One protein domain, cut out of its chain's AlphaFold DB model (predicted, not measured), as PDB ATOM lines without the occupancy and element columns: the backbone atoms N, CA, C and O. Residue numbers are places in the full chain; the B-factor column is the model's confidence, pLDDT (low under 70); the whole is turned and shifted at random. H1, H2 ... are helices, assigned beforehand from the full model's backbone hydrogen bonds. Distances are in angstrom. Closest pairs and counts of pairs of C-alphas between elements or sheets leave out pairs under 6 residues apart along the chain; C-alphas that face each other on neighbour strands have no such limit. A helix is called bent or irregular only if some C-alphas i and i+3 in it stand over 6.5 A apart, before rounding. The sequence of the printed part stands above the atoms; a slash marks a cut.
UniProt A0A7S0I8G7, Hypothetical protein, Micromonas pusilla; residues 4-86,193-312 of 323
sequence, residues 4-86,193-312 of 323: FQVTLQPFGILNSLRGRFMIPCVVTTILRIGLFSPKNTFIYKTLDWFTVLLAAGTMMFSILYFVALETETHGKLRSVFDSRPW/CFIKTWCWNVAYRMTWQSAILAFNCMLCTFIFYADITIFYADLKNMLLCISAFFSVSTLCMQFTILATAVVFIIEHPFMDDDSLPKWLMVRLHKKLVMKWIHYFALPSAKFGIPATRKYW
ATOM      1  N   PHE A   4      93.970 133.713   7.999       67.44
ATOM      2  CA  PHE A   4      93.611 132.678   8.967       67.44
ATOM      3  C   PHE A   4      94.787 132.186   9.817       67.44
ATOM      4  O   PHE A   4      94.596 131.901  10.994       67.44
ATOM      5  N   GLN A   5      96.004 132.109   9.273       65.44
ATOM      6  CA  GLN A   5      97.179 131.713  10.058       65.44
ATOM      7  C   GLN A   5      97.496 132.762  11.125       65.44
ATOM      8  O   GLN A   5      97.616 132.421  12.294       65.44
ATOM      9  N   VAL A   6      97.535 134.042  10.753       66.31
ATOM     10  CA  VAL A   6      97.847 135.139  11.687       66.31
ATOM     11  C   VAL A   6      96.800 135.257  12.799       66.31
ATOM     12  O   VAL A   6      97.141 135.509  13.953       66.31
ATOM     13  N   THR A   7      95.527 135.039  12.466       75.19
ATOM     14  CA  THR A   7      94.405 135.188  13.407       75.19
ATOM     15  C   THR A   7      94.187 133.966  14.298       75.19
ATOM     16  O   THR A   7      93.859 134.128  15.471       75.19
ATOM     17  N   LEU A   8      94.378 132.746  13.781       80.62
ATOM     18  CA  LEU A   8      94.050 131.518  14.515       80.62
ATOM     19  C   LEU A   8      95.242 130.891  15.246       80.62
ATOM     20  O   LEU A   8      95.056 130.234  16.269       80.62
ATOM     21  N   GLN A   9      96.471 131.123  14.784       81.56
ATOM     22  CA  GLN A   9      97.671 130.555  15.401       81.56
ATOM     23  C   GLN A   9      97.867 130.927  16.886       81.56
ATOM     24  O   GLN A   9      98.304 130.056  17.647       81.56
ATOM     25  N   PRO A  10      97.499 132.135  17.369       84.00
ATOM     26  CA  PRO A  10      97.517 132.437  18.800       84.00
ATOM     27  C   PRO A  10      96.692 131.458  19.647       84.00
ATOM     28  O   PRO A  10      97.109 131.124  20.752       84.00
ATOM     29  N   PHE A  11      95.570 130.938  19.133       82.88
ATOM     30  CA  PHE A  11      94.753 129.954  19.854       82.88
ATOM     31  C   PHE A  11      95.464 128.606  19.984       82.88
ATOM     32  O   PHE A  11      95.407 127.983  21.045       82.88
ATOM     33  N   GLY A  12      96.177 128.165  18.946       82.75
ATOM     34  CA  GLY A  12      97.011 126.966  19.021       82.75
ATOM     35  C   GLY A  12      98.189 127.123  19.978       82.75
ATOM     36  O   GLY A  12      98.471 126.215  20.765       82.75
ATOM     37  N   ILE A  13      98.857 128.282  19.955       86.19
ATOM     38  CA  ILE A  13      99.943 128.609  20.892       86.19
ATOM     39  C   ILE A  13      99.406 128.616  22.325       86.19
ATOM     40  O   ILE A  13      99.997 127.992  23.204       86.19
ATOM     41  N   LEU A  14      98.256 129.245  22.560       86.25
ATOM     42  CA  LEU A  14      97.586 129.261  23.857       86.25
ATOM     43  C   LEU A  14      97.217 127.845  24.325       86.25
ATOM     44  O   LEU A  14      97.483 127.492  25.474       86.25
ATOM     45  N   ASN A  15      96.667 127.005  23.444       82.75
ATOM     46  CA  ASN A  15      96.350 125.610  23.760       82.75
ATOM     47  C   ASN A  15      97.609 124.802  24.135       82.75
ATOM     48  O   ASN A  15      97.585 123.976  25.051       82.75
ATOM     49  N   SER A  16      98.719 125.064  23.445       84.00
ATOM     50  CA  SER A  16      99.978 124.332  23.615       84.00
ATOM     51  C   SER A  16     100.776 124.790  24.841       84.00
ATOM     52  O   SER A  16     101.290 123.952  25.582       84.00
ATOM     53  N   LEU A  17     100.852 126.101  25.095       85.81
ATOM     54  CA  LEU A  17     101.598 126.689  26.212       85.81
ATOM     55  C   LEU A  17     100.781 126.768  27.511       85.81
ATOM     56  O   LEU A  17     101.364 126.763  28.600       85.81
ATOM     57  N   ARG A  18      99.444 126.808  27.434       83.75
ATOM     58  CA  ARG A  18      98.527 126.928  28.584       83.75
ATOM     59  C   ARG A  18      98.938 128.064  29.524       83.75
ATOM     60  O   ARG A  18      99.048 129.198  29.086       83.75
ATOM     61  N   GLY A  19      99.217 127.781  30.801       79.62
ATOM     62  CA  GLY A  19      99.646 128.797  31.770       79.62
ATOM     63  C   GLY A  19     100.936 129.525  31.372       79.62
ATOM     64  O   GLY A  19     101.135 130.676  31.745       79.62
ATOM     65  N   ARG A  20     101.785 128.905  30.544       87.44
ATOM     66  CA  ARG A  20     103.033 129.507  30.047       87.44
ATOM     67  C   ARG A  20     102.787 130.534  28.949       87.44
ATOM     68  O   ARG A  20     103.691 131.296  28.635       87.44
ATOM     69  N   PHE A  21     101.572 130.594  28.404       87.00
ATOM     70  CA  PHE A  21     101.148 131.651  27.489       87.00
ATOM     71  C   PHE A  21     101.232 133.044  28.126       87.00
ATOM     72  O   PHE A  21     101.386 134.038  27.425       87.00
ATOM     73  N   MET A  22     101.221 133.125  29.460       87.94
ATOM     74  CA  MET A  22     101.452 134.387  30.160       87.94
ATOM     75  C   MET A  22     102.835 134.981  29.872       87.94
ATOM     76  O   MET A  22     102.968 136.197  29.903       87.94
ATOM     77  N   ILE A  23     103.847 134.166  29.545       90.88
ATOM     78  CA  ILE A  23     105.203 134.645  29.240       90.88
ATOM     79  C   ILE A  23     105.193 135.587  28.021       90.88
ATOM     80  O   ILE A  23     105.544 136.756  28.192       90.88
ATOM     81  N   PRO A  24     104.761 135.156  26.814       91.31
ATOM     82  CA  PRO A  24     104.695 136.059  25.669       91.31
ATOM     83  C   PRO A  24     103.726 137.225  25.902       91.31
ATOM     84  O   PRO A  24     104.053 138.347  25.531       91.31
ATOM     85  N   CYS A  25     102.590 137.023  26.585       89.75
ATOM     86  CA  CYS A  25     101.664 138.120  26.895       89.75
ATOM     87  C   CYS A  25     102.296 139.225  27.747       89.75
ATOM     88  O   CYS A  25     102.128 140.405  27.438       89.75
ATOM     89  N   VAL A  26     103.016 138.864  28.812       90.62
ATOM     90  CA  VAL A  26     103.671 139.831  29.701       90.62
ATOM     91  C   VAL A  26     104.764 140.583  28.949       90.62
ATOM     92  O   VAL A  26     104.784 141.810  28.995       90.62
ATOM     93  N   VAL A  27     105.615 139.881  28.190       90.12
ATOM     94  CA  VAL A  27     106.686 140.520  27.405       90.12
ATOM     95  C   VAL A  27     106.110 141.505  26.385       90.12
ATOM     96  O   VAL A  27     106.553 142.650  26.319       90.12
ATOM     97  N   THR A  28     105.078 141.108  25.637       89.19
ATOM     98  CA  THR A  28     104.428 141.989  24.655       89.19
ATOM     99  C   THR A  28     103.716 143.169  25.315       89.19
ATOM    100  O   THR A  28     103.724 144.269  24.769       89.19
ATOM    101  N   THR A  29     103.129 142.983  26.501       88.00
ATOM    102  CA  THR A  29     102.480 144.077  27.242       88.00
ATOM    103  C   THR A  29     103.504 145.105  27.715       88.00
ATOM    104  O   THR A  29     103.291 146.301  27.530       88.00
ATOM    105  N   ILE A  30     104.641 144.656  28.256       88.44
ATOM    106  CA  ILE A  30     105.746 145.538  28.662       88.44
ATOM    107  C   ILE A  30     106.291 146.301  27.451       88.44
ATOM    108  O   ILE A  30     106.473 147.515  27.527       88.44
ATOM    109  N   LEU A  31     106.487 145.615  26.319       88.62
ATOM    110  CA  LEU A  31     106.915 146.255  25.076       88.62
ATOM    111  C   LEU A  31     105.924 147.340  24.643       88.62
ATOM    112  O   LEU A  31     106.331 148.465  24.371       88.62
ATOM    113  N   ARG A  32     104.623 147.034  24.642       86.38
ATOM    114  CA  ARG A  32     103.577 147.998  24.284       86.38
ATOM    115  C   ARG A  32     103.606 149.236  25.179       86.38
ATOM    116  O   ARG A  32     103.476 150.339  24.664       86.38
ATOM    117  N   ILE A  33     103.791 149.059  26.490       86.25
ATOM    118  CA  ILE A  33     103.924 150.175  27.438       86.25
ATOM    119  C   ILE A  33     105.128 151.044  27.064       86.25
ATOM    120  O   ILE A  33     105.001 152.260  26.958       86.25
ATOM    121  N   GLY A  34     106.281 150.429  26.800       83.12
ATOM    122  CA  GLY A  34     107.487 151.156  26.409       83.12
ATOM    123  C   GLY A  34     107.358 151.899  25.073       83.12
ATOM    124  O   GLY A  34     107.860 153.017  24.948       83.12
ATOM    125  N   LEU A  35     106.623 151.333  24.109       83.88
ATOM    126  CA  LEU A  35     106.354 151.937  22.795       83.88
ATOM    127  C   LEU A  35     105.369 153.123  22.831       83.88
ATOM    128  O   LEU A  35     105.222 153.799  21.814       83.88
ATOM    129  N   PHE A  36     104.738 153.427  23.974       83.38
ATOM    130  CA  PHE A  36     104.033 154.706  24.167       83.38
ATOM    131  C   PHE A  36     104.986 155.891  24.382       83.38
ATOM    132  O   PHE A  36     104.552 157.042  24.327       83.38
ATOM    133  N   SER A  37     106.276 155.635  24.614       81.56
ATOM    134  CA  SER A  37     107.277 156.701  24.700       81.56
ATOM    135  C   SER A  37     107.397 157.434  23.356       81.56
ATOM    136  O   SER A  37     107.298 156.793  22.306       81.56
ATOM    137  N   PRO A  38     107.667 158.754  23.342       81.31
ATOM    138  CA  PRO A  38     107.851 159.484  22.092       81.31
ATOM    139  C   PRO A  38     108.948 158.844  21.228       81.31
ATOM    140  O   PRO A  38     110.003 158.473  21.748       81.31
ATOM    141  N   LYS A  39     108.741 158.761  19.908       79.75
ATOM    142  CA  LYS A  39     109.626 158.036  18.967       79.75
ATOM    143  C   LYS A  39     111.099 158.471  18.998       79.75
ATOM    144  O   LYS A  39     111.999 157.684  18.716       79.75
ATOM    145  N   ASN A  40     111.352 159.723  19.376       79.88
ATOM    146  CA  ASN A  40     112.698 160.288  19.477       79.88
ATOM    147  C   ASN A  40     113.417 159.934  20.785       79.88
ATOM    148  O   ASN A  40     114.620 160.169  20.894       79.88
ATOM    149  N   THR A  41     112.716 159.359  21.765       85.88
ATOM    150  CA  THR A  41     113.330 158.940  23.027       85.88
ATOM    151  C   THR A  41     114.281 157.766  22.837       85.88
ATOM    152  O   THR A  41     114.087 156.899  21.982       85.88
ATOM    153  N   PHE A  42     115.303 157.719  23.693       86.62
ATOM    154  CA  PHE A  42     116.203 156.575  23.794       86.62
ATOM    155  C   PHE A  42     115.422 155.274  24.034       86.62
ATOM    156  O   PHE A  42     115.637 154.300  23.323       86.62
ATOM    157  N   ILE A  43     114.441 155.298  24.946       85.06
ATOM    158  CA  ILE A  43     113.605 154.142  25.306       85.06
ATOM    159  C   ILE A  43     112.920 153.541  24.072       85.06
ATOM    160  O   ILE A  43     113.027 152.336  23.847       85.06
ATOM    161  N   TYR A  44     112.264 154.369  23.253       86.44
ATOM    162  CA  TYR A  44     111.598 153.897  22.039       86.44
ATOM    163  C   TYR A  44     112.593 153.253  21.067       86.44
ATOM    164  O   TYR A  44     112.394 152.119  20.638       86.44
ATOM    165  N   LYS A  45     113.701 153.946  20.762       85.31
ATOM    166  CA  LYS A  45     114.720 153.450  19.822       85.31
ATOM    167  C   LYS A  45     115.343 152.136  20.292       85.31
ATOM    168  O   LYS A  45     115.541 151.233  19.485       85.31
ATOM    169  N   THR A  46     115.629 152.007  21.586       88.12
ATOM    170  CA  THR A  46     116.179 150.776  22.162       88.12
ATOM    171  C   THR A  46     115.197 149.613  22.043       88.12
ATOM    172  O   THR A  46     115.606 148.522  21.659       88.12
ATOM    173  N   LEU A  47     113.910 149.826  22.334       87.56
ATOM    174  CA  LEU A  47     112.888 148.776  22.253       87.56
ATOM    175  C   LEU A  47     112.576 148.351  20.812       87.56
ATOM    176  O   LEU A  47     112.353 147.163  20.566       87.56
ATOM    177  N   ASP A  48     112.604 149.294  19.870       86.81
ATOM    178  CA  ASP A  48     112.480 149.032  18.431       86.81
ATOM    179  C   ASP A  48     113.597 148.076  17.973       86.81
ATOM    180  O   ASP A  48     113.337 146.943  17.557       86.81
ATOM    181  N   TRP A  49     114.861 148.455  18.200       88.44
ATOM    182  CA  TRP A  49     116.019 147.620  17.862       88.44
ATOM    183  C   TRP A  49     116.048 146.287  18.610       88.44
ATOM    184  O   TRP A  49     116.403 145.264  18.026       88.44
ATOM    185  N   PHE A  50     115.648 146.262  19.882       90.06
ATOM    186  CA  PHE A  50     115.570 145.019  20.644       90.06
ATOM    187  C   PHE A  50     114.559 144.042  20.035       90.06
ATOM    188  O   PHE A  50     114.834 142.848  19.949       90.06
ATOM    189  N   THR A  51     113.416 144.540  19.559       87.75
ATOM    190  CA  THR A  51     112.399 143.714  18.892       87.75
ATOM    191  C   THR A  51     112.925 143.143  17.575       87.75
ATOM    192  O   THR A  51     112.711 141.966  17.281       87.75
ATOM    193  N   VAL A  52     113.685 143.940  16.818       88.44
ATOM    194  CA  VAL A  52     114.361 143.492  15.591       88.44
ATOM    195  C   VAL A  52     115.369 142.383  15.887       88.44
ATOM    196  O   VAL A  52     115.321 141.320  15.265       88.44
ATOM    197  N   LEU A  53     116.240 142.596  16.877       91.44
ATOM    198  CA  LEU A  53     117.227 141.605  17.311       91.44
ATOM    199  C   LEU A  53     116.559 140.328  17.827       91.44
ATOM    200  O   LEU A  53     117.019 139.231  17.520       91.44
ATOM    201  N   LEU A  54     115.455 140.453  18.567       93.44
ATOM    202  CA  LEU A  54     114.688 139.318  19.067       93.44
ATOM    203  C   LEU A  54     114.095 138.493  17.920       93.44
ATOM    204  O   LEU A  54     114.218 137.269  17.934       93.44
ATOM    205  N   ALA A  55     113.483 139.131  16.923       91.50
ATOM    206  CA  ALA A  55     112.881 138.437  15.786       91.50
ATOM    207  C   ALA A  55     113.939 137.762  14.899       91.50
ATOM    208  O   ALA A  55     113.808 136.581  14.570       91.50
ATOM    209  N   ALA A  56     115.020 138.475  14.569       91.12
ATOM    210  CA  ALA A  56     116.133 137.924  13.799       91.12
ATOM    211  C   ALA A  56     116.833 136.783  14.554       91.12
ATOM    212  O   ALA A  56     117.049 135.703  14.002       91.12
ATOM    213  N   GLY A  57     117.115 136.982  15.845       92.75
ATOM    214  CA  GLY A  57     117.699 135.969  16.719       92.75
ATOM    215  C   GLY A  57     116.804 134.741  16.871       92.75
ATOM    216  O   GLY A  57     117.300 133.620  16.814       92.75
ATOM    217  N   THR A  58     115.484 134.924  16.980       93.56
ATOM    218  CA  THR A  58     114.524 133.810  17.041       93.56
ATOM    219  C   THR A  58     114.499 133.024  15.737       93.56
ATOM    220  O   THR A  58     114.475 131.795  15.779       93.56
ATOM    221  N   MET A  59     114.537 133.693  14.582       91.94
ATOM    222  CA  MET A  59     114.602 133.022  13.282       91.94
ATOM    223  C   MET A  59     115.902 132.219  13.139       91.94
ATOM    224  O   MET A  59     115.859 131.034  12.816       91.94
ATOM    225  N   MET A  60     117.046 132.823  13.474       91.81
ATOM    226  CA  MET A  60     118.349 132.151  13.456       91.81
ATOM    227  C   MET A  60     118.398 130.956  14.408       91.81
ATOM    228  O   MET A  60     118.788 129.859  14.009       91.81
ATOM    229  N   PHE A  61     117.951 131.138  15.653       91.69
ATOM    230  CA  PHE A  61     117.865 130.056  16.627       91.69
ATOM    231  C   PHE A  61     116.933 128.947  16.141       91.69
ATOM    232  O   PHE A  61     117.258 127.776  16.287       91.69
ATOM    233  N   SER A  62     115.811 129.301  15.512       91.00
ATOM    234  CA  SER A  62     114.885 128.329  14.937       91.00
ATOM    235  C   SER A  62     115.551 127.512  13.840       91.00
ATOM    236  O   SER A  62     115.471 126.293  13.880       91.00
ATOM    237  N   ILE A  63     116.261 128.144  12.905       88.75
ATOM    238  CA  ILE A  63     117.009 127.434  11.858       88.75
ATOM    239  C   ILE A  63     118.013 126.462  12.487       88.75
ATOM    240  O   ILE A  63     118.011 125.285  12.138       88.75
ATOM    241  N   LEU A  64     118.818 126.917  13.452       87.31
ATOM    242  CA  LEU A  64     119.782 126.058  14.148       87.31
ATOM    243  C   LEU A  64     119.099 124.907  14.892       87.31
ATOM    244  O   LEU A  64     119.572 123.778  14.838       87.31
ATOM    245  N   TYR A  65     117.977 125.180  15.555       86.06
ATOM    246  CA  TYR A  65     117.151 124.189  16.234       86.06
ATOM    247  C   TYR A  65     116.646 123.120  15.260       86.06
ATOM    248  O   TYR A  65     116.747 121.931  15.545       86.06
ATOM    249  N   PHE A  66     116.144 123.527  14.092       82.44
ATOM    250  CA  PHE A  66     115.657 122.608  13.067       82.44
ATOM    251  C   PHE A  66     116.787 121.783  12.464       82.44
ATOM    252  O   PHE A  66     116.680 120.563  12.414       82.44
ATOM    253  N   VAL A  67     117.897 122.423  12.094       82.00
ATOM    254  CA  VAL A  67     119.084 121.720  11.599       82.00
ATOM    255  C   VAL A  67     119.578 120.724  12.642       82.00
ATOM    256  O   VAL A  67     119.823 119.574  12.302       82.00
ATOM    257  N   ALA A  68     119.666 121.107  13.916       77.25
ATOM    258  CA  ALA A  68     120.078 120.197  14.978       77.25
ATOM    259  C   ALA A  68     119.142 118.982  15.096       77.25
ATOM    260  O   ALA A  68     119.620 117.866  15.253       77.25
ATOM    261  N   LEU A  69     117.825 119.174  14.988       75.25
ATOM    262  CA  LEU A  69     116.853 118.079  15.078       75.25
ATOM    263  C   LEU A  69     116.832 117.148  13.862       75.25
ATOM    264  O   LEU A  69     116.511 115.971  14.019       75.25
ATOM    265  N   GLU A  70     117.129 117.666  12.670       73.81
ATOM    266  CA  GLU A  70     117.186 116.874  11.435       73.81
ATOM    267  C   GLU A  70     118.568 116.230  11.208       73.81
ATOM    268  O   GLU A  70     118.665 115.226  10.509       73.81
ATOM    269  N   THR A  71     119.643 116.775  11.788       67.12
ATOM    270  CA  THR A  71     121.010 116.242  11.635       67.12
ATOM    271  C   THR A  71     121.337 115.176  12.677       67.12
ATOM    272  O   THR A  71     120.896 115.230  13.823       67.12
ATOM    273  N   GLU A  72     122.164 114.198  12.300       56.69
ATOM    274  CA  GLU A  72     122.472 113.013  13.118       56.69
ATOM    275  C   GLU A  72     123.081 113.329  14.493       56.69
ATOM    276  O   GLU A  72     122.905 112.558  15.437       56.69
ATOM    277  N   THR A  73     123.724 114.489  14.652       51.91
ATOM    278  CA  THR A  73     124.343 114.913  15.913       51.91
ATOM    279  C   THR A  73     123.333 114.995  17.063       51.91
ATOM    280  O   THR A  73     123.719 114.746  18.206       51.91
ATOM    281  N   HIS A  74     122.057 115.338  16.806       52.25
ATOM    282  CA  HIS A  74     120.937 115.227  17.770       52.25
ATOM    283  C   HIS A  74     119.747 114.408  17.220       52.25
ATOM    284  O   HIS A  74     118.764 114.182  17.931       52.25
ATOM    285  N   GLY A  75     119.862 113.884  15.995       55.31
ATOM    286  CA  GLY A  75     118.898 113.009  15.326       55.31
ATOM    287  C   GLY A  75     118.625 111.700  16.066       55.31
ATOM    288  O   GLY A  75     117.574 111.102  15.850       55.31
ATOM    289  N   LYS A  76     119.485 111.313  17.022       70.31
ATOM    290  CA  LYS A  76     119.192 110.251  18.001       70.31
ATOM    291  C   LYS A  76     117.867 110.472  18.728       70.31
ATOM    292  O   LYS A  76     117.113 109.529  18.925       70.31
ATOM    293  N   LEU A  77     117.560 111.717  19.102       79.12
ATOM    294  CA  LEU A  77     116.338 112.010  19.844       79.12
ATOM    295  C   LEU A  77     115.116 111.635  19.002       79.12
ATOM    296  O   LEU A  77     114.249 110.907  19.465       79.12
ATOM    297  N   ARG A  78     115.060 112.086  17.743       83.75
ATOM    298  CA  ARG A  78     113.963 111.770  16.822       83.75
ATOM    299  C   ARG A  78     113.951 110.295  16.423       83.75
ATOM    300  O   ARG A  78     112.876 109.696  16.438       83.75
ATOM    301  N   SER A  79     115.108 109.710  16.124       82.81
ATOM    302  CA  SER A  79     115.206 108.320  15.674       82.81
ATOM    303  C   SER A  79     114.706 107.326  16.726       82.81
ATOM    304  O   SER A  79     114.036 106.360  16.366       82.81
ATOM    305  N   VAL A  80     114.905 107.605  18.021       85.38
ATOM    306  CA  VAL A  80     114.323 106.804  19.113       85.38
ATOM    307  C   VAL A  80     112.794 106.879  19.133       85.38
ATOM    308  O   VAL A  80     112.131 105.883  19.400       85.38
ATOM    309  N   PHE A  81     112.182 108.020  18.803       87.81
ATOM    310  CA  PHE A  81     110.724 108.060  18.624       87.81
ATOM    311  C   PHE A  81     110.282 107.375  17.322       87.81
ATOM    312  O   PHE A  81     109.198 106.786  17.275       87.81
ATOM    313  N   ASP A  82     111.085 107.446  16.258       84.19
ATOM    314  CA  ASP A  82     110.782 106.816  14.971       84.19
ATOM    315  C   ASP A  82     110.843 105.286  15.023       84.19
ATOM    316  O   ASP A  82     110.004 104.645  14.384       84.19
ATOM    317  N   SER A  83     111.729 104.709  15.842       83.44
ATOM    318  CA  SER A  83     111.805 103.262  16.087       83.44
ATOM    319  C   SER A  83     110.613 102.714  16.880       83.44
ATOM    320  O   SER A  83     110.368 101.508  16.860       83.44
ATOM    321  N   ARG A  84     109.826 103.595  17.522       84.25
ATOM    322  CA  ARG A  84     108.614 103.270  18.300       84.25
ATOM    323  C   ARG A  84     108.871 102.143  19.309       84.25
ATOM    324  O   ARG A  84     108.189 101.120  19.255       84.25
ATOM    325  N   PRO A  85     109.798 102.308  20.263       81.81
ATOM    326  CA  PRO A  85     110.209 101.233  21.167       81.81
ATOM    327  C   PRO A  85     109.052 100.674  22.010       81.81
ATOM    328  O   PRO A  85     109.039  99.497  22.350       81.81
ATOM    329  N   TRP A  86     108.005 101.470  22.255       83.75
ATOM    330  CA  TRP A  86     106.763 101.025  22.904       83.75
ATOM    331  C   TRP A  86     105.950  99.990  22.098       83.75
ATOM    332  O   TRP A  86     104.951  99.472  22.599       83.75
ATOM    333  N   CYS A 193     102.499 107.483  20.109       89.75
ATOM    334  CA  CYS A 193     102.171 108.101  18.821       89.75
ATOM    335  C   CYS A 193     101.794 109.576  18.978       89.75
ATOM    336  O   CYS A 193     102.309 110.406  18.239       89.75
ATOM    337  N   PHE A 194     100.974 109.914  19.974       91.31
ATOM    338  CA  PHE A 194     100.605 111.294  20.274       91.31
ATOM    339  C   PHE A 194     101.828 112.177  20.553       91.31
ATOM    340  O   PHE A 194     101.971 113.226  19.928       91.31
ATOM    341  N   ILE A 195     102.728 111.766  21.457       92.25
ATOM    342  CA  ILE A 195     103.917 112.555  21.819       92.25
ATOM    343  C   ILE A 195     104.851 112.705  20.619       92.25
ATOM    344  O   ILE A 195     105.246 113.828  20.309       92.25
ATOM    345  N   LYS A 196     105.141 111.610  19.903       91.06
ATOM    346  CA  LYS A 196     105.953 111.641  18.680       91.06
ATOM    347  C   LYS A 196     105.396 112.652  17.678       91.06
ATOM    348  O   LYS A 196     106.092 113.558  17.227       91.06
ATOM    349  N   THR A 197     104.125 112.486  17.332       89.38
ATOM    350  CA  THR A 197     103.427 113.319  16.362       89.38
ATOM    351  C   THR A 197     103.377 114.782  16.792       89.38
ATOM    352  O   THR A 197     103.562 115.683  15.972       89.38
ATOM    353  N   TRP A 198     103.110 115.036  18.070       89.62
ATOM    354  CA  TRP A 198     103.040 116.392  18.583       89.62
ATOM    355  C   TRP A 198     104.407 117.077  18.505       89.62
ATOM    356  O   TRP A 198     104.481 118.179  17.969       89.62
ATOM    357  N   CYS A 199     105.477 116.412  18.953       89.88
ATOM    358  CA  CYS A 199     106.829 116.969  18.955       89.88
ATOM    359  C   CYS A 199     107.386 117.204  17.545       89.88
ATOM    360  O   CYS A 199     107.941 118.272  17.312       89.88
ATOM    361  N   TRP A 200     107.219 116.256  16.612       87.12
ATOM    362  CA  TRP A 200     107.909 116.266  15.306       87.12
ATOM    363  C   TRP A 200     107.032 116.540  14.090       87.12
ATOM    364  O   TRP A 200     107.516 116.527  12.963       87.12
ATOM    365  N   ASN A 201     105.742 116.806  14.282       86.56
ATOM    366  CA  ASN A 201     104.867 117.188  13.178       86.56
ATOM    367  C   ASN A 201     104.028 118.408  13.553       86.56
ATOM    368  O   ASN A 201     104.189 119.473  12.961       86.56
ATOM    369  N   VAL A 202     103.182 118.299  14.583       88.25
ATOM    370  CA  VAL A 202     102.200 119.353  14.871       88.25
ATOM    371  C   VAL A 202     102.832 120.602  15.486       88.25
ATOM    372  O   VAL A 202     102.808 121.665  14.867       88.25
ATOM    373  N   ALA A 203     103.430 120.490  16.674       89.00
ATOM    374  CA  ALA A 203     104.053 121.629  17.345       89.00
ATOM    375  C   ALA A 203     105.291 122.131  16.588       89.00
ATOM    376  O   ALA A 203     105.547 123.330  16.556       89.00
ATOM    377  N   TYR A 204     106.011 121.222  15.929       86.75
ATOM    378  CA  TYR A 204     107.128 121.542  15.042       86.75
ATOM    379  C   TYR A 204     106.721 122.478  13.893       86.75
ATOM    380  O   TYR A 204     107.356 123.498  13.644       86.75
ATOM    381  N   ARG A 205     105.622 122.180  13.187       86.25
ATOM    382  CA  ARG A 205     105.139 123.059  12.108       86.25
ATOM    383  C   ARG A 205     104.591 124.375  12.655       86.25
ATOM    384  O   ARG A 205     104.768 125.414  12.023       86.25
ATOM    385  N   MET A 206     103.984 124.348  13.844       87.50
ATOM    386  CA  MET A 206     103.532 125.558  14.538       87.50
ATOM    387  C   MET A 206     104.680 126.512  14.863       87.50
ATOM    388  O   MET A 206     104.524 127.718  14.673       87.50
ATOM    389  N   THR A 207     105.822 126.007  15.346       90.00
ATOM    390  CA  THR A 207     106.988 126.850  15.650       90.00
ATOM    391  C   THR A 207     107.571 127.457  14.384       90.00
ATOM    392  O   THR A 207     107.867 128.647  14.386       90.00
ATOM    393  N   TRP A 208     107.647 126.703  13.283       87.25
ATOM    394  CA  TRP A 208     108.106 127.236  11.996       87.25
ATOM    395  C   TRP A 208     107.205 128.356  11.466       87.25
ATOM    396  O   TRP A 208     107.679 129.441  11.134       87.25
ATOM    397  N   GLN A 209     105.887 128.132  11.454       88.00
ATOM    398  CA  GLN A 209     104.919 129.153  11.043       88.00
ATOM    399  C   GLN A 209     105.012 130.404  11.927       88.00
ATOM    400  O   GLN A 209     104.938 131.522  11.425       88.00
ATOM    401  N   SER A 210     105.200 130.217  13.237       90.00
ATOM    402  CA  SER A 210     105.305 131.302  14.218       90.00
ATOM    403  C   SER A 210     106.597 132.107  14.038       90.00
ATOM    404  O   SER A 210     106.557 133.334  14.084       90.00
ATOM    405  N   ALA A 211     107.725 131.444  13.764       91.56
ATOM    406  CA  ALA A 211     109.005 132.095  13.485       91.56
ATOM    407  C   ALA A 211     108.934 132.965  12.220       91.56
ATOM    408  O   ALA A 211     109.328 134.131  12.243       91.56
ATOM    409  N   ILE A 212     108.362 132.420  11.138       89.56
ATOM    410  CA  ILE A 212     108.156 133.151   9.881       89.56
ATOM    411  C   ILE A 212     107.246 134.359  10.106       89.56
ATOM    412  O   ILE A 212     107.534 135.444   9.607       89.56
ATOM    413  N   LEU A 213     106.161 134.191  10.866       89.56
ATOM    414  CA  LEU A 213     105.246 135.286  11.172       89.56
ATOM    415  C   LEU A 213     105.937 136.397  11.964       89.56
ATOM    416  O   LEU A 213     105.824 137.565  11.605       89.56
ATOM    417  N   ALA A 214     106.695 136.030  12.998       91.44
ATOM    418  CA  ALA A 214     107.457 136.978  13.798       91.44
ATOM    419  C   ALA A 214     108.432 137.796  12.940       91.44
ATOM    420  O   ALA A 214     108.477 139.025  13.045       91.44
ATOM    421  N   PHE A 215     109.177 137.116  12.066       90.81
ATOM    422  CA  PHE A 215     110.151 137.738  11.181       90.81
ATOM    423  C   PHE A 215     109.484 138.635  10.132       90.81
ATOM    424  O   PHE A 215     109.890 139.780   9.961       90.81
ATOM    425  N   ASN A 216     108.406 138.171   9.496       90.25
ATOM    426  CA  ASN A 216     107.665 138.962   8.513       90.25
ATOM    427  C   ASN A 216     107.034 140.211   9.134       90.25
ATOM    428  O   ASN A 216     107.120 141.281   8.542       90.25
ATOM    429  N   CYS A 217     106.447 140.112  10.331       89.00
ATOM    430  CA  CYS A 217     105.917 141.285  11.027       89.00
ATOM    431  C   CYS A 217     107.013 142.315  11.303       89.00
ATOM    432  O   CYS A 217     106.782 143.503  11.109       89.00
ATOM    433  N   MET A 218     108.213 141.866  11.679       90.19
ATOM    434  CA  MET A 218     109.367 142.745  11.850       90.19
ATOM    435  C   MET A 218     109.830 143.350  10.519       90.19
ATOM    436  O   MET A 218     109.990 144.562  10.451       90.19
ATOM    437  N   LEU A 219     109.941 142.588   9.428       88.25
ATOM    438  CA  LEU A 219     110.274 143.148   8.109       88.25
ATOM    439  C   LEU A 219     109.253 144.196   7.650       88.25
ATOM    440  O   LEU A 219     109.624 145.254   7.142       88.25
ATOM    441  N   CYS A 220     107.965 143.947   7.889       87.00
ATOM    442  CA  CYS A 220     106.908 144.903   7.590       87.00
ATOM    443  C   CYS A 220     107.072 146.226   8.353       87.00
ATOM    444  O   CYS A 220     106.674 147.253   7.819       87.00
ATOM    445  N   THR A 221     107.699 146.255   9.536       84.06
ATOM    446  CA  THR A 221     107.986 147.530  10.229       84.06
ATOM    447  C   THR A 221     109.002 148.408   9.502       84.06
ATOM    448  O   THR A 221     108.966 149.626   9.659       84.06
ATOM    449  N   PHE A 222     109.881 147.816   8.687       81.69
ATOM    450  CA  PHE A 222     110.826 148.558   7.850       81.69
ATOM    451  C   PHE A 222     110.185 149.022   6.542       81.69
ATOM    452  O   PHE A 222     110.497 150.105   6.055       81.69
ATOM    453  N   ILE A 223     109.273 148.218   5.988       80.19
ATOM    454  CA  ILE A 223     108.545 148.545   4.754       80.19
ATOM    455  C   ILE A 223     107.512 149.650   5.018       80.19
ATOM    456  O   ILE A 223     107.424 150.617   4.267       80.19
ATOM    457  N   PHE A 224     106.757 149.536   6.110       70.75
ATOM    458  CA  PHE A 224     105.741 150.505   6.522       70.75
ATOM    459  C   PHE A 224     106.312 151.503   7.533       70.75
ATOM    460  O   PHE A 224     105.782 151.668   8.627       70.75
ATOM    461  N   TYR A 225     107.418 152.156   7.166       61.50
ATOM    462  CA  TYR A 225     108.071 153.162   8.012       61.50
ATOM    463  C   TYR A 225     107.229 154.439   8.186       61.50
ATOM    464  O   TYR A 225     107.422 155.180   9.147       61.50
ATOM    465  N   ALA A 226     106.305 154.707   7.257       61.81
ATOM    466  CA  ALA A 226     105.387 155.835   7.349       61.81
ATOM    467  C   ALA A 226     104.348 155.619   8.461       61.81
ATOM    468  O   ALA A 226     103.873 154.499   8.655       61.81
ATOM    469  N   ASP A 227     103.958 156.705   9.135       64.12
ATOM    470  CA  ASP A 227     102.984 156.729  10.234       64.12
ATOM    471  C   ASP A 227     101.562 156.414   9.731       64.12
ATOM    472  O   ASP A 227     100.686 157.275   9.644       64.12
ATOM    473  N   ILE A 228     101.325 155.153   9.370       71.25
ATOM    474  CA  ILE A 228     100.000 154.645   9.032       71.25
ATOM    475  C   ILE A 228      99.274 154.388  10.348       71.25
ATOM    476  O   ILE A 228      99.582 153.454  11.091       71.25
ATOM    477  N   THR A 229      98.294 155.234  10.645       69.44
ATOM    478  CA  THR A 229      97.461 155.085  11.836       69.44
ATOM    479  C   THR A 229      96.307 154.128  11.552       69.44
ATOM    480  O   THR A 229      95.556 154.293  10.594       69.44
ATOM    481  N   ILE A 230      96.155 153.104  12.394       65.31
ATOM    482  CA  ILE A 230      95.038 152.159  12.340       65.31
ATOM    483  C   ILE A 230      94.410 152.107  13.734       65.31
ATOM    484  O   ILE A 230      95.082 151.769  14.704       65.31
ATOM    485  N   PHE A 231      93.121 152.446  13.857       57.50
ATOM    486  CA  PHE A 231      92.386 152.421  15.135       57.50
ATOM    487  C   PHE A 231      93.152 153.079  16.306       57.50
ATOM    488  O   PHE A 231      93.291 152.486  17.374       57.50
ATOM    489  N   TYR A 232      93.660 154.302  16.107       57.72
ATOM    490  CA  TYR A 232      94.391 155.093  17.117       57.72
ATOM    491  C   TYR A 232      95.770 154.555  17.545       57.72
ATOM    492  O   TYR A 232      96.395 155.134  18.431       57.72
ATOM    493  N   ALA A 233      96.279 153.493  16.916       62.47
ATOM    494  CA  ALA A 233      97.632 152.997  17.140       62.47
ATOM    495  C   ALA A 233      98.433 152.957  15.832       62.47
ATOM    496  O   ALA A 233      97.911 152.696  14.749       62.47
ATOM    497  N   ASP A 234      99.722 153.254  15.956       79.38
ATOM    498  CA  ASP A 234     100.670 153.194  14.851       79.38
ATOM    499  C   ASP A 234     100.816 151.740  14.375       79.38
ATOM    500  O   ASP A 234     101.105 150.841  15.178       79.38
ATOM    501  N   LEU A 235     100.613 151.507  13.073       83.38
ATOM    502  CA  LEU A 235     100.797 150.206  12.438       83.38
ATOM    503  C   LEU A 235     102.185 149.628  12.746       83.38
ATOM    504  O   LEU A 235     102.291 148.430  13.023       83.38
ATOM    505  N   LYS A 236     103.235 150.462  12.784       85.56
ATOM    506  CA  LYS A 236     104.587 150.020  13.151       85.56
ATOM    507  C   LYS A 236     104.607 149.421  14.558       85.56
ATOM    508  O   LYS A 236     105.096 148.308  14.750       85.56
ATOM    509  N   ASN A 237     104.016 150.107  15.534       86.25
ATOM    510  CA  ASN A 237     103.965 149.634  16.918       86.25
ATOM    511  C   ASN A 237     103.159 148.337  17.059       86.25
ATOM    512  O   ASN A 237     103.552 147.450  17.822       86.25
ATOM    513  N   MET A 238     102.059 148.192  16.309       86.94
ATOM    514  CA  MET A 238     101.302 146.937  16.271       86.94
ATOM    515  C   MET A 238     102.157 145.787  15.734       86.94
ATOM    516  O   MET A 238     102.211 144.723  16.348       86.94
ATOM    517  N   LEU A 239     102.858 146.005  14.621       89.25
ATOM    518  CA  LEU A 239     103.714 145.002  13.993       89.25
ATOM    519  C   LEU A 239     104.899 144.601  14.886       89.25
ATOM    520  O   LEU A 239     105.197 143.410  14.980       89.25
ATOM    521  N   LEU A 240     105.514 145.548  15.606       89.56
ATOM    522  CA  LEU A 240     106.540 145.259  16.618       89.56
ATOM    523  C   LEU A 240     105.984 144.380  17.745       89.56
ATOM    524  O   LEU A 240     106.588 143.368  18.105       89.56
ATOM    525  N   CYS A 241     104.797 144.704  18.265       90.50
ATOM    526  CA  CYS A 241     104.154 143.908  19.312       90.50
ATOM    527  C   CYS A 241     103.824 142.486  18.838       90.50
ATOM    528  O   CYS A 241     104.078 141.519  19.562       90.50
ATOM    529  N   ILE A 242     103.286 142.352  17.622       90.94
ATOM    530  CA  ILE A 242     102.981 141.057  17.003       90.94
ATOM    531  C   ILE A 242     104.274 140.254  16.803       90.94
ATOM    532  O   ILE A 242     104.333 139.077  17.165       90.94
ATOM    533  N   SER A 243     105.329 140.893  16.295       93.00
ATOM    534  CA  SER A 243     106.632 140.259  16.095       93.00
ATOM    535  C   SER A 243     107.231 139.740  17.405       93.00
ATOM    536  O   SER A 243     107.624 138.572  17.486       93.00
ATOM    537  N   ALA A 244     107.232 140.558  18.460       93.88
ATOM    538  CA  ALA A 244     107.722 140.156  19.774       93.88
ATOM    539  C   ALA A 244     106.900 138.999  20.362       93.88
ATOM    540  O   ALA A 244     107.469 138.024  20.858       93.88
ATOM    541  N   PHE A 245     105.568 139.069  20.256       93.69
ATOM    542  CA  PHE A 245     104.669 138.022  20.740       93.69
ATOM    543  C   PHE A 245     104.976 136.666  20.098       93.69
ATOM    544  O   PHE A 245     105.172 135.670  20.805       93.69
ATOM    545  N   PHE A 246     105.052 136.619  18.765       93.81
ATOM    546  CA  PHE A 246     105.340 135.380  18.050       93.81
ATOM    547  C   PHE A 246     106.790 134.926  18.250       93.81
ATOM    548  O   PHE A 246     107.024 133.723  18.350       93.81
ATOM    549  N   SER A 247     107.751 135.839  18.416       94.88
ATOM    550  CA  SER A 247     109.144 135.481  18.726       94.88
ATOM    551  C   SER A 247     109.251 134.734  20.058       94.88
ATOM    552  O   SER A 247     109.701 133.589  20.109       94.88
ATOM    553  N   VAL A 248     108.742 135.329  21.142       94.31
ATOM    554  CA  VAL A 248     108.785 134.714  22.480       94.31
ATOM    555  C   VAL A 248     107.961 133.429  22.529       94.31
ATOM    556  O   VAL A 248     108.394 132.437  23.121       94.31
ATOM    557  N   SER A 249     106.799 133.411  21.871       94.12
ATOM    558  CA  SER A 249     105.967 132.208  21.767       94.12
ATOM    559  C   SER A 249     106.698 131.062  21.071       94.12
ATOM    560  O   SER A 249     106.628 129.925  21.538       94.12
ATOM    561  N   THR A 250     107.435 131.357  19.995       94.25
ATOM    562  CA  THR A 250     108.231 130.370  19.250       94.25
ATOM    563  C   THR A 250     109.294 129.741  20.142       94.25
ATOM    564  O   THR A 250     109.353 128.515  20.236       94.25
ATOM    565  N   LEU A 251     110.069 130.561  20.860       93.62
ATOM    566  CA  LEU A 251     111.106 130.079  21.775       93.62
ATOM    567  C   LEU A 251     110.512 129.213  22.897       93.62
ATOM    568  O   LEU A 251     111.001 128.116  23.175       93.62
ATOM    569  N   CYS A 252     109.405 129.659  23.502       93.88
ATOM    570  CA  CYS A 252     108.704 128.892  24.535       93.88
ATOM    571  C   CYS A 252     108.203 127.541  24.005       93.88
ATOM    572  O   CYS A 252     108.282 126.526  24.701       93.88
ATOM    573  N   MET A 253     107.682 127.515  22.778       92.56
ATOM    574  CA  MET A 253     107.191 126.299  22.132       92.56
ATOM    575  C   MET A 253     108.326 125.334  21.786       92.56
ATOM    576  O   MET A 253     108.216 124.153  22.104       92.56
ATOM    577  N   GLN A 254     109.439 125.813  21.227       92.25
ATOM    578  CA  GLN A 254     110.628 124.990  20.953       92.25
ATOM    579  C   GLN A 254     111.177 124.343  22.225       92.25
ATOM    580  O   GLN A 254     111.478 123.146  22.242       92.25
ATOM    581  N   PHE A 255     111.230 125.105  23.322       91.19
ATOM    582  CA  PHE A 255     111.633 124.570  24.617       91.19
ATOM    583  C   PHE A 255     110.611 123.563  25.167       91.19
ATOM    584  O   PHE A 255     110.995 122.521  25.689       91.19
ATOM    585  N   THR A 256     109.309 123.817  24.996       92.62
ATOM    586  CA  THR A 256     108.233 122.880  25.373       92.62
ATOM    587  C   THR A 256     108.349 121.554  24.611       92.62
ATOM    588  O   THR A 256     108.184 120.496  25.218       92.62
ATOM    589  N   ILE A 257     108.656 121.586  23.309       92.06
ATOM    590  CA  ILE A 257     108.849 120.388  22.477       92.06
ATOM    591  C   ILE A 257     110.013 119.551  23.012       92.06
ATOM    592  O   ILE A 257     109.823 118.377  23.330       92.06
ATOM    593  N   LEU A 258     111.188 120.166  23.196       90.25
ATOM    594  CA  LEU A 258     112.363 119.467  23.724       90.25
ATOM    595  C   LEU A 258     112.113 118.925  25.131       90.25
ATOM    596  O   LEU A 258     112.360 117.752  25.389       90.25
ATOM    597  N   ALA A 259     111.575 119.750  26.028       91.44
ATOM    598  CA  ALA A 259     111.284 119.344  27.396       91.44
ATOM    599  C   ALA A 259     110.298 118.169  27.445       91.44
ATOM    600  O   ALA A 259     110.465 117.252  28.243       91.44
ATOM    601  N   THR A 260     109.287 118.167  26.572       93.12
ATOM    602  CA  THR A 260     108.320 117.068  26.460       93.12
ATOM    603  C   THR A 260     108.988 115.780  25.988       93.12
ATOM    604  O   THR A 260     108.746 114.735  26.585       93.12
ATOM    605  N   ALA A 261     109.830 115.848  24.953       91.31
ATOM    606  CA  ALA A 261     110.558 114.687  24.445       91.31
ATOM    607  C   ALA A 261     111.506 114.106  25.507       91.31
ATOM    608  O   ALA A 261     111.474 112.907  25.765       91.31
ATOM    609  N   VAL A 262     112.272 114.970  26.181       90.38
ATOM    610  CA  VAL A 262     113.194 114.599  27.264       90.38
ATOM    611  C   VAL A 262     112.455 113.939  28.426       90.38
ATOM    612  O   VAL A 262     112.838 112.860  28.858       90.38
ATOM    613  N   VAL A 263     111.373 114.554  28.921       92.19
ATOM    614  CA  VAL A 263     110.580 113.974  30.018       92.19
ATOM    615  C   VAL A 263     109.986 112.634  29.611       92.19
ATOM    616  O   VAL A 263     109.971 111.720  30.421       92.19
ATOM    617  N   PHE A 264     109.519 112.493  28.369       93.19
ATOM    618  CA  PHE A 264     108.978 111.220  27.909       93.19
ATOM    619  C   PHE A 264     110.037 110.111  27.888       93.19
ATOM    620  O   PHE A 264     109.707 109.003  28.296       93.19
ATOM    621  N   ILE A 265     111.272 110.407  27.462       90.12
ATOM    622  CA  ILE A 265     112.395 109.456  27.499       90.12
ATOM    623  C   ILE A 265     112.676 109.025  28.943       90.12
ATOM    624  O   ILE A 265     112.548 107.850  29.257       90.12
ATOM    625  N   ILE A 266     112.901 109.989  29.839       88.56
ATOM    626  CA  ILE A 266     113.263 109.728  31.243       88.56
ATOM    627  C   ILE A 266     112.173 108.950  31.996       88.56
ATOM    628  O   ILE A 266     112.458 108.124  32.857       88.56
ATOM    629  N   GLU A 267     110.900 109.246  31.730       89.62
ATOM    630  CA  GLU A 267     109.775 108.667  32.477       89.62
ATOM    631  C   GLU A 267     109.375 107.268  31.988       89.62
ATOM    632  O   GLU A 267     108.553 106.617  32.634       89.62
ATOM    633  N   HIS A 268     109.891 106.806  30.844       88.12
ATOM    634  CA  HIS A 268     109.475 105.538  30.251       88.12
ATOM    635  C   HIS A 268     110.665 104.593  30.042       88.12
ATOM    636  O   HIS A 268     111.477 104.829  29.153       88.12
ATOM    637  N   PRO A 269     110.716 103.446  30.744       82.31
ATOM    638  CA  PRO A 269     111.897 102.574  30.781       82.31
ATOM    639  C   PRO A 269     112.204 101.852  29.460       82.31
ATOM    640  O   PRO A 269     113.233 101.206  29.338       82.31
ATOM    641  N   PHE A 270     111.294 101.897  28.485       85.06
ATOM    642  CA  PHE A 270     111.522 101.344  27.146       85.06
ATOM    643  C   PHE A 270     112.212 102.338  26.204       85.06
ATOM    644  O   PHE A 270     112.512 101.984  25.067       85.06
ATOM    645  N   MET A 271     112.375 103.595  26.613       86.19
ATOM    646  CA  MET A 271     113.071 104.597  25.817       86.19
ATOM    647  C   MET A 271     114.578 104.473  26.037       86.19
ATOM    648  O   MET A 271     115.029 104.100  27.114       86.19
ATOM    649  N   ASP A 272     115.346 104.780  24.996       83.50
ATOM    650  CA  ASP A 272     116.805 104.753  25.057       83.50
ATOM    651  C   ASP A 272     117.340 106.069  25.638       83.50
ATOM    652  O   ASP A 272     117.314 107.115  24.979       83.50
ATOM    653  N   ASP A 273     117.824 106.012  26.874       80.44
ATOM    654  CA  ASP A 273     118.415 107.143  27.588       80.44
ATOM    655  C   ASP A 273     119.711 107.646  26.924       80.44
ATOM    656  O   ASP A 273     119.997 108.845  26.985       80.44
ATOM    657  N   ASP A 274     120.451 106.800  26.194       81.12
ATOM    658  CA  ASP A 274     121.684 107.199  25.490       81.12
ATOM    659  C   ASP A 274     121.424 108.170  24.326       81.12
ATOM    660  O   ASP A 274     122.351 108.773  23.762       81.12
ATOM    661  N   SER A 275     120.154 108.355  23.963       78.56
ATOM    662  CA  SER A 275     119.721 109.372  23.007       78.56
ATOM    663  C   SER A 275     119.737 110.793  23.571       78.56
ATOM    664  O   SER A 275     119.742 111.756  22.796       78.56
ATOM    665  N   LEU A 276     119.781 110.954  24.898       81.88
ATOM    666  CA  LEU A 276     119.851 112.263  25.534       81.88
ATOM    667  C   LEU A 276     121.281 112.830  25.485       81.88
ATOM    668  O   LEU A 276     122.261 112.112  25.697       81.88
ATOM    669  N   PRO A 277     121.449 114.149  25.268       76.19
ATOM    670  CA  PRO A 277     122.770 114.762  25.298       76.19
ATOM    671  C   PRO A 277     123.471 114.539  26.646       76.19
ATOM    672  O   PRO A 277     122.921 114.851  27.701       76.19
ATOM    673  N   LYS A 278     124.732 114.087  26.636       74.12
ATOM    674  CA  LYS A 278     125.492 113.772  27.867       74.12
ATOM    675  C   LYS A 278     125.561 114.934  28.868       74.12
ATOM    676  O   LYS A 278     125.506 114.722  30.076       74.12
ATOM    677  N   TRP A 279     125.633 116.177  28.385       72.62
ATOM    678  CA  TRP A 279     125.624 117.369  29.246       72.62
ATOM    679  C   TRP A 279     124.304 117.535  30.012       72.62
ATOM    680  O   TRP A 279     124.297 118.079  31.120       72.62
ATOM    681  N   LEU A 280     123.194 117.069  29.431       69.69
ATOM    682  CA  LEU A 280     121.879 117.055  30.054       69.69
ATOM    683  C   LEU A 280     121.837 115.994  31.153       69.69
ATOM    684  O   LEU A 280     121.354 116.302  32.233       69.69
ATOM    685  N   MET A 281     122.437 114.821  30.928       65.44
ATOM    686  CA  MET A 281     122.555 113.752  31.931       65.44
ATOM    687  C   MET A 281     123.391 114.174  33.148       65.44
ATOM    688  O   MET A 281     122.963 114.012  34.288       65.44
ATOM    689  N   VAL A 282     124.533 114.838  32.937       62.09
ATOM    690  CA  VAL A 282     125.361 115.377  34.038       62.09
ATOM    691  C   VAL A 282     124.611 116.460  34.830       62.09
ATOM    692  O   VAL A 282     124.734 116.560  36.052       62.09
ATOM    693  N   ARG A 283     123.802 117.286  34.149       58.72
ATOM    694  CA  ARG A 283     122.977 118.330  34.780       58.72
ATOM    695  C   ARG A 283     121.623 117.835  35.283       58.72
ATOM    696  O   ARG A 283     120.992 118.584  36.024       58.72
ATOM    697  N   LEU A 284     121.187 116.622  34.948       57.16
ATOM    698  CA  LEU A 284     119.938 116.025  35.432       57.16
ATOM    699  C   LEU A 284     119.948 115.927  36.966       57.16
ATOM    700  O   LEU A 284     118.937 116.164  37.621       57.16
ATOM    701  N   HIS A 285     121.136 115.724  37.546       54.62
ATOM    702  CA  HIS A 285     121.371 115.776  38.990       54.62
ATOM    703  C   HIS A 285     121.185 117.178  39.606       54.62
ATOM    704  O   HIS A 285     120.994 117.305  40.818       54.62
ATOM    705  N   LYS A 286     121.182 118.256  38.807       66.31
ATOM    706  CA  LYS A 286     120.859 119.608  39.280       66.31
ATOM    707  C   LYS A 286     119.342 119.802  39.282       66.31
ATOM    708  O   LYS A 286     118.742 120.134  38.259       66.31
ATOM    709  N   LYS A 287     118.742 119.710  40.477       76.31
ATOM    710  CA  LYS A 287     117.297 119.901  40.751       76.31
ATOM    711  C   LYS A 287     116.661 121.094  40.017       76.31
ATOM    712  O   LYS A 287     115.503 121.021  39.614       76.31
ATOM    713  N   LEU A 288     117.405 122.185  39.822       78.12
ATOM    714  CA  LEU A 288     116.932 123.386  39.127       78.12
ATOM    715  C   LEU A 288     116.632 123.151  37.639       78.12
ATOM    716  O   LEU A 288     115.569 123.551  37.174       78.12
ATOM    717  N   VAL A 289     117.526 122.492  36.896       81.62
ATOM    718  CA  VAL A 289     117.359 122.280  35.445       81.62
ATOM    719  C   VAL A 289     116.159 121.374  35.181       81.62
ATOM    720  O   VAL A 289     115.308 121.698  34.353       81.62
ATOM    721  N   MET A 290     116.019 120.302  35.961       83.25
ATOM    722  CA  MET A 290     114.867 119.405  35.863       83.25
ATOM    723  C   MET A 290     113.553 120.074  36.258       83.25
ATOM    724  O   MET A 290     112.527 119.815  35.633       83.25
ATOM    725  N   LYS A 291     113.566 120.996  37.230       86.88
ATOM    726  CA  LYS A 291     112.378 121.793  37.563       86.88
ATOM    727  C   LYS A 291     111.910 122.625  36.367       86.88
ATOM    728  O   LYS A 291     110.714 122.657  36.095       86.88
ATOM    729  N   TRP A 292     112.835 123.243  35.628       87.19
ATOM    730  CA  TRP A 292     112.517 123.984  34.402       87.19
ATOM    731  C   TRP A 292     112.010 123.073  33.282       87.19
ATOM    732  O   TRP A 292     110.998 123.381  32.655       87.19
ATOM    733  N   ILE A 293     112.656 121.927  33.068       90.06
ATOM    734  CA  ILE A 293     112.229 120.941  32.067       90.06
ATOM    735  C   ILE A 293     110.815 120.445  32.380       90.06
ATOM    736  O   ILE A 293     109.933 120.534  31.533       90.06
ATOM    737  N   HIS A 294     110.533 120.022  33.613       89.62
ATOM    738  CA  HIS A 294     109.180 119.619  33.998       89.62
ATOM    739  C   HIS A 294     108.177 120.774  33.958       89.62
ATOM    740  O   HIS A 294     107.011 120.544  33.635       89.62
ATOM    741  N   TYR A 295     108.606 122.006  34.260       89.88
ATOM    742  CA  TYR A 295     107.746 123.178  34.142       89.88
ATOM    743  C   TYR A 295     107.298 123.396  32.703       89.88
ATOM    744  O   TYR A 295     106.149 123.785  32.535       89.88
ATOM    745  N   PHE A 296     108.140 123.117  31.701       91.00
ATOM    746  CA  PHE A 296     107.847 123.280  30.271       91.00
ATOM    747  C   PHE A 296     107.382 122.008  29.545       91.00
ATOM    748  O   PHE A 296     106.773 122.103  28.483       91.00
ATOM    749  N   ALA A 297     107.581 120.814  30.083       91.62
ATOM    750  CA  ALA A 297     107.089 119.591  29.456       91.62
ATOM    751  C   ALA A 297     105.557 119.513  29.499       91.62
ATOM    752  O   ALA A 297     104.914 119.999  30.437       91.62
ATOM    753  N   LEU A 298     104.930 118.890  28.502       89.31
ATOM    754  CA  LEU A 298     103.511 118.558  28.609       89.31
ATOM    755  C   LEU A 298     103.287 117.571  29.764       89.31
ATOM    756  O   LEU A 298     103.996 116.568  29.842       89.31
ATOM    757  N   PRO A 299     102.260 117.765  30.613       87.94
ATOM    758  CA  PRO A 299     101.955 116.820  31.690       87.94
ATOM    759  C   PRO A 299     101.715 115.395  31.182       87.94
ATOM    760  O   PRO A 299     102.090 114.431  31.840       87.94
ATOM    761  N   SER A 300     101.149 115.267  29.978       88.06
ATOM    762  CA  SER A 300     100.902 113.988  29.314       88.06
ATOM    763  C   SER A 300     102.171 113.198  29.005       88.06
ATOM    764  O   SER A 300     102.042 112.028  28.679       88.06
ATOM    765  N   ALA A 301     103.366 113.792  29.071       90.50
ATOM    766  CA  ALA A 301     104.627 113.081  28.865       90.50
ATOM    767  C   ALA A 301     105.045 112.220  30.065       90.50
ATOM    768  O   ALA A 301     105.843 111.315  29.882       90.50
ATOM    769  N   LYS A 302     104.509 112.464  31.268       90.62
ATOM    770  CA  LYS A 302     104.875 111.720  32.487       90.62
ATOM    771  C   LYS A 302     104.192 110.368  32.570       90.62
ATOM    772  O   LYS A 302     103.054 110.246  32.108       90.62
ATOM    773  N   PHE A 303     104.821 109.383  33.197       88.12
ATOM    774  CA  PHE A 303     104.243 108.048  33.331       88.12
ATOM    775  C   PHE A 303     102.891 108.075  34.072       88.12
ATOM    776  O   PHE A 303     102.688 108.859  34.997       88.12
ATOM    777  N   GLY A 304     101.917 107.268  33.635       83.69
ATOM    778  CA  GLY A 304     100.604 107.157  34.290       83.69
ATOM    779  C   GLY A 304      99.660 108.362  34.144       83.69
ATOM    780  O   GLY A 304      98.470 108.232  34.431       83.69
ATOM    781  N   ILE A 305     100.132 109.514  33.654       87.38
ATOM    782  CA  ILE A 305      99.273 110.673  33.372       87.38
ATOM    783  C   ILE A 305      98.562 110.484  32.021       87.38
ATOM    784  O   ILE A 305      99.243 110.214  31.019       87.38
ATOM    785  N   PRO A 306      97.225 110.675  31.958       84.25
ATOM    786  CA  PRO A 306      96.468 110.552  30.722       84.25
ATOM    787  C   PRO A 306      97.002 111.435  29.595       84.25
ATOM    788  O   PRO A 306      97.327 112.608  29.792       84.25
ATOM    789  N   ALA A 307      97.036 110.880  28.384       78.12
ATOM    790  CA  ALA A 307      97.433 111.622  27.187       78.12
ATOM    791  C   ALA A 307      96.373 112.645  26.734       78.12
ATOM    792  O   ALA A 307      96.632 113.499  25.886       78.12
ATOM    793  N   THR A 308      95.159 112.567  27.281       75.75
ATOM    794  CA  THR A 308      94.046 113.449  26.931       75.75
ATOM    795  C   THR A 308      94.251 114.843  27.515       75.75
ATOM    796  O   THR A 308      94.525 115.026  28.704       75.75
ATOM    797  N   ARG A 309      94.097 115.864  26.672       72.44
ATOM    798  CA  ARG A 309      94.204 117.260  27.089       72.44
ATOM    799  C   ARG A 309      92.844 117.767  27.566       72.44
ATOM    800  O   ARG A 309      91.821 117.506  26.947       72.44
ATOM    801  N   LYS A 310      92.836 118.535  28.661       71.44
ATOM    802  CA  LYS A 310      91.675 119.358  29.012       71.44
ATOM    803  C   LYS A 310      91.650 120.575  28.087       71.44
ATOM    804  O   LYS A 310      92.626 121.325  28.054       71.44
ATOM    805  N   TYR A 311      90.550 120.727  27.360       71.25
ATOM    806  CA  TYR A 311      90.238 121.873  26.505       71.25
ATOM    807  C   TYR A 311      89.301 122.844  27.221       71.25
ATOM    808  O   TYR A 311      88.729 122.511  28.264       71.25
ATOM    809  N   TRP A 312      89.129 124.046  26.666       69.31
ATOM    810  CA  TRP A 312      88.151 125.003  27.178       69.31
ATOM    811  C   TRP A 312      86.754 124.393  27.238       69.31
ATOM    812  O   TRP A 312      86.310 123.718  26.311       69.31
TER     813      TRP A 312
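Overview. This is residues 4 to 86 and 193 to 312 of the 323 residues of the protein "Hypothetical protein" of Micromonas pusilla (UniProt A0A7S0I8G7). The long helix H5 runs through the middle of an elongated bundle, with H1b, H2 and H4b packed round it and H1a slanting across H4b and H5. Near the end of the bundle where H5 finishes lie the short H3, H4a and H7, with H6 beyond H7. The printed part has 203 residues with seven named helices, H1 to H7 in that order, and no named strand; the class is all helix. It is compact, with a radius of gyration of the C-alphas of 19.0 A, and spans 58 by 36 by 29 A.

Arrangement. H5, residues 235 to 267, forms an up and down bundle with H1b, residues 19 to 34, H2, residues 42 to 70, and H4b, residues 203 to 223, each running against the one before it in the chain. H4b and H5 are a helical hairpin at a shallow tilt of 20 degrees; their closest C-alphas, those of Ala 214 and Ser 243, are 4.1 A apart. H1b touches residues 237 to 252 of H5, opposite ways at a shallow tilt of 25 degrees, closest at the C-alphas of Pro 24 and Phe 245, 5.3 A. Residues 48 to 58 of H2 touch residues 240 to 251 of H5, closest at the C-alphas of Ala 55 and Ser 247, 5.6 A. H1a, residues 4 to 16, touches H4b at a steep tilt of 48 degrees, closest at the C-alphas of Val 6 and Leu 213, 7.4 A. H4a, residues 193 to 200, touches residues 257 to 261 of H5, closest at the C-alphas of Cys 199 and Ile 257, 5.3 A. H3, residues 72 to 82, touches H2 only at the corner, closest at the C-alphas of Leu 69 and Gly 75, 5.5 A. H7, residues 287 to 296, touches residues 255 to 263 of H5, closest at the C-alphas of Thr 256 and Phe 296, 4.9 A. H6, residues 278 to 284, is close to but not clearly touching H7, with the C-alphas of Leu 284 and Met 290 6.1 A apart. Every O i to N i+4 pair is within hydrogen-bond range in H2, H4a, H5, H6 and H7, against 6 of 9 in H1a, 10 of 12 in H1b, 16 of 17 in H4b and 3 of 7 in H3, where 6 of 8 O i to N i+3 pairs are.

Along the chain. H5 runs 47.0 A from C-alpha 235 at (100.797, 150.206, 12.438) to C-alpha 267 at (109.775, 108.667, 32.477), and H2 runs 41.6 A. By their hydrogen bonds H1, residues 4 to 34, and H4, residues 193 to 223, were each assigned as one helix, but both are bent: C-alphas 16 and 19 are 9.3 A apart, C-alphas 200 and 203 6.9 A. H1b is 24.3 A long and H4b 30.1 A. H1a and H3 are irregular, with C-alphas 7 and 10 6.8 A apart and C-alphas 73 and 76 7.3 A.

Size, cuts and confidence. The C-alphas farthest apart, those of Asn 40 and Trp 86, are 59.7 A apart. Residues 87 to 192 are not printed, and C-alphas 86 and 193 across this cut are 9.4 A apart. The link from H4 to H5, 11 residues, is long. Confidence is under 70 at 24 residues, among them 71 to 75, 229 to 233 and 280 to 286.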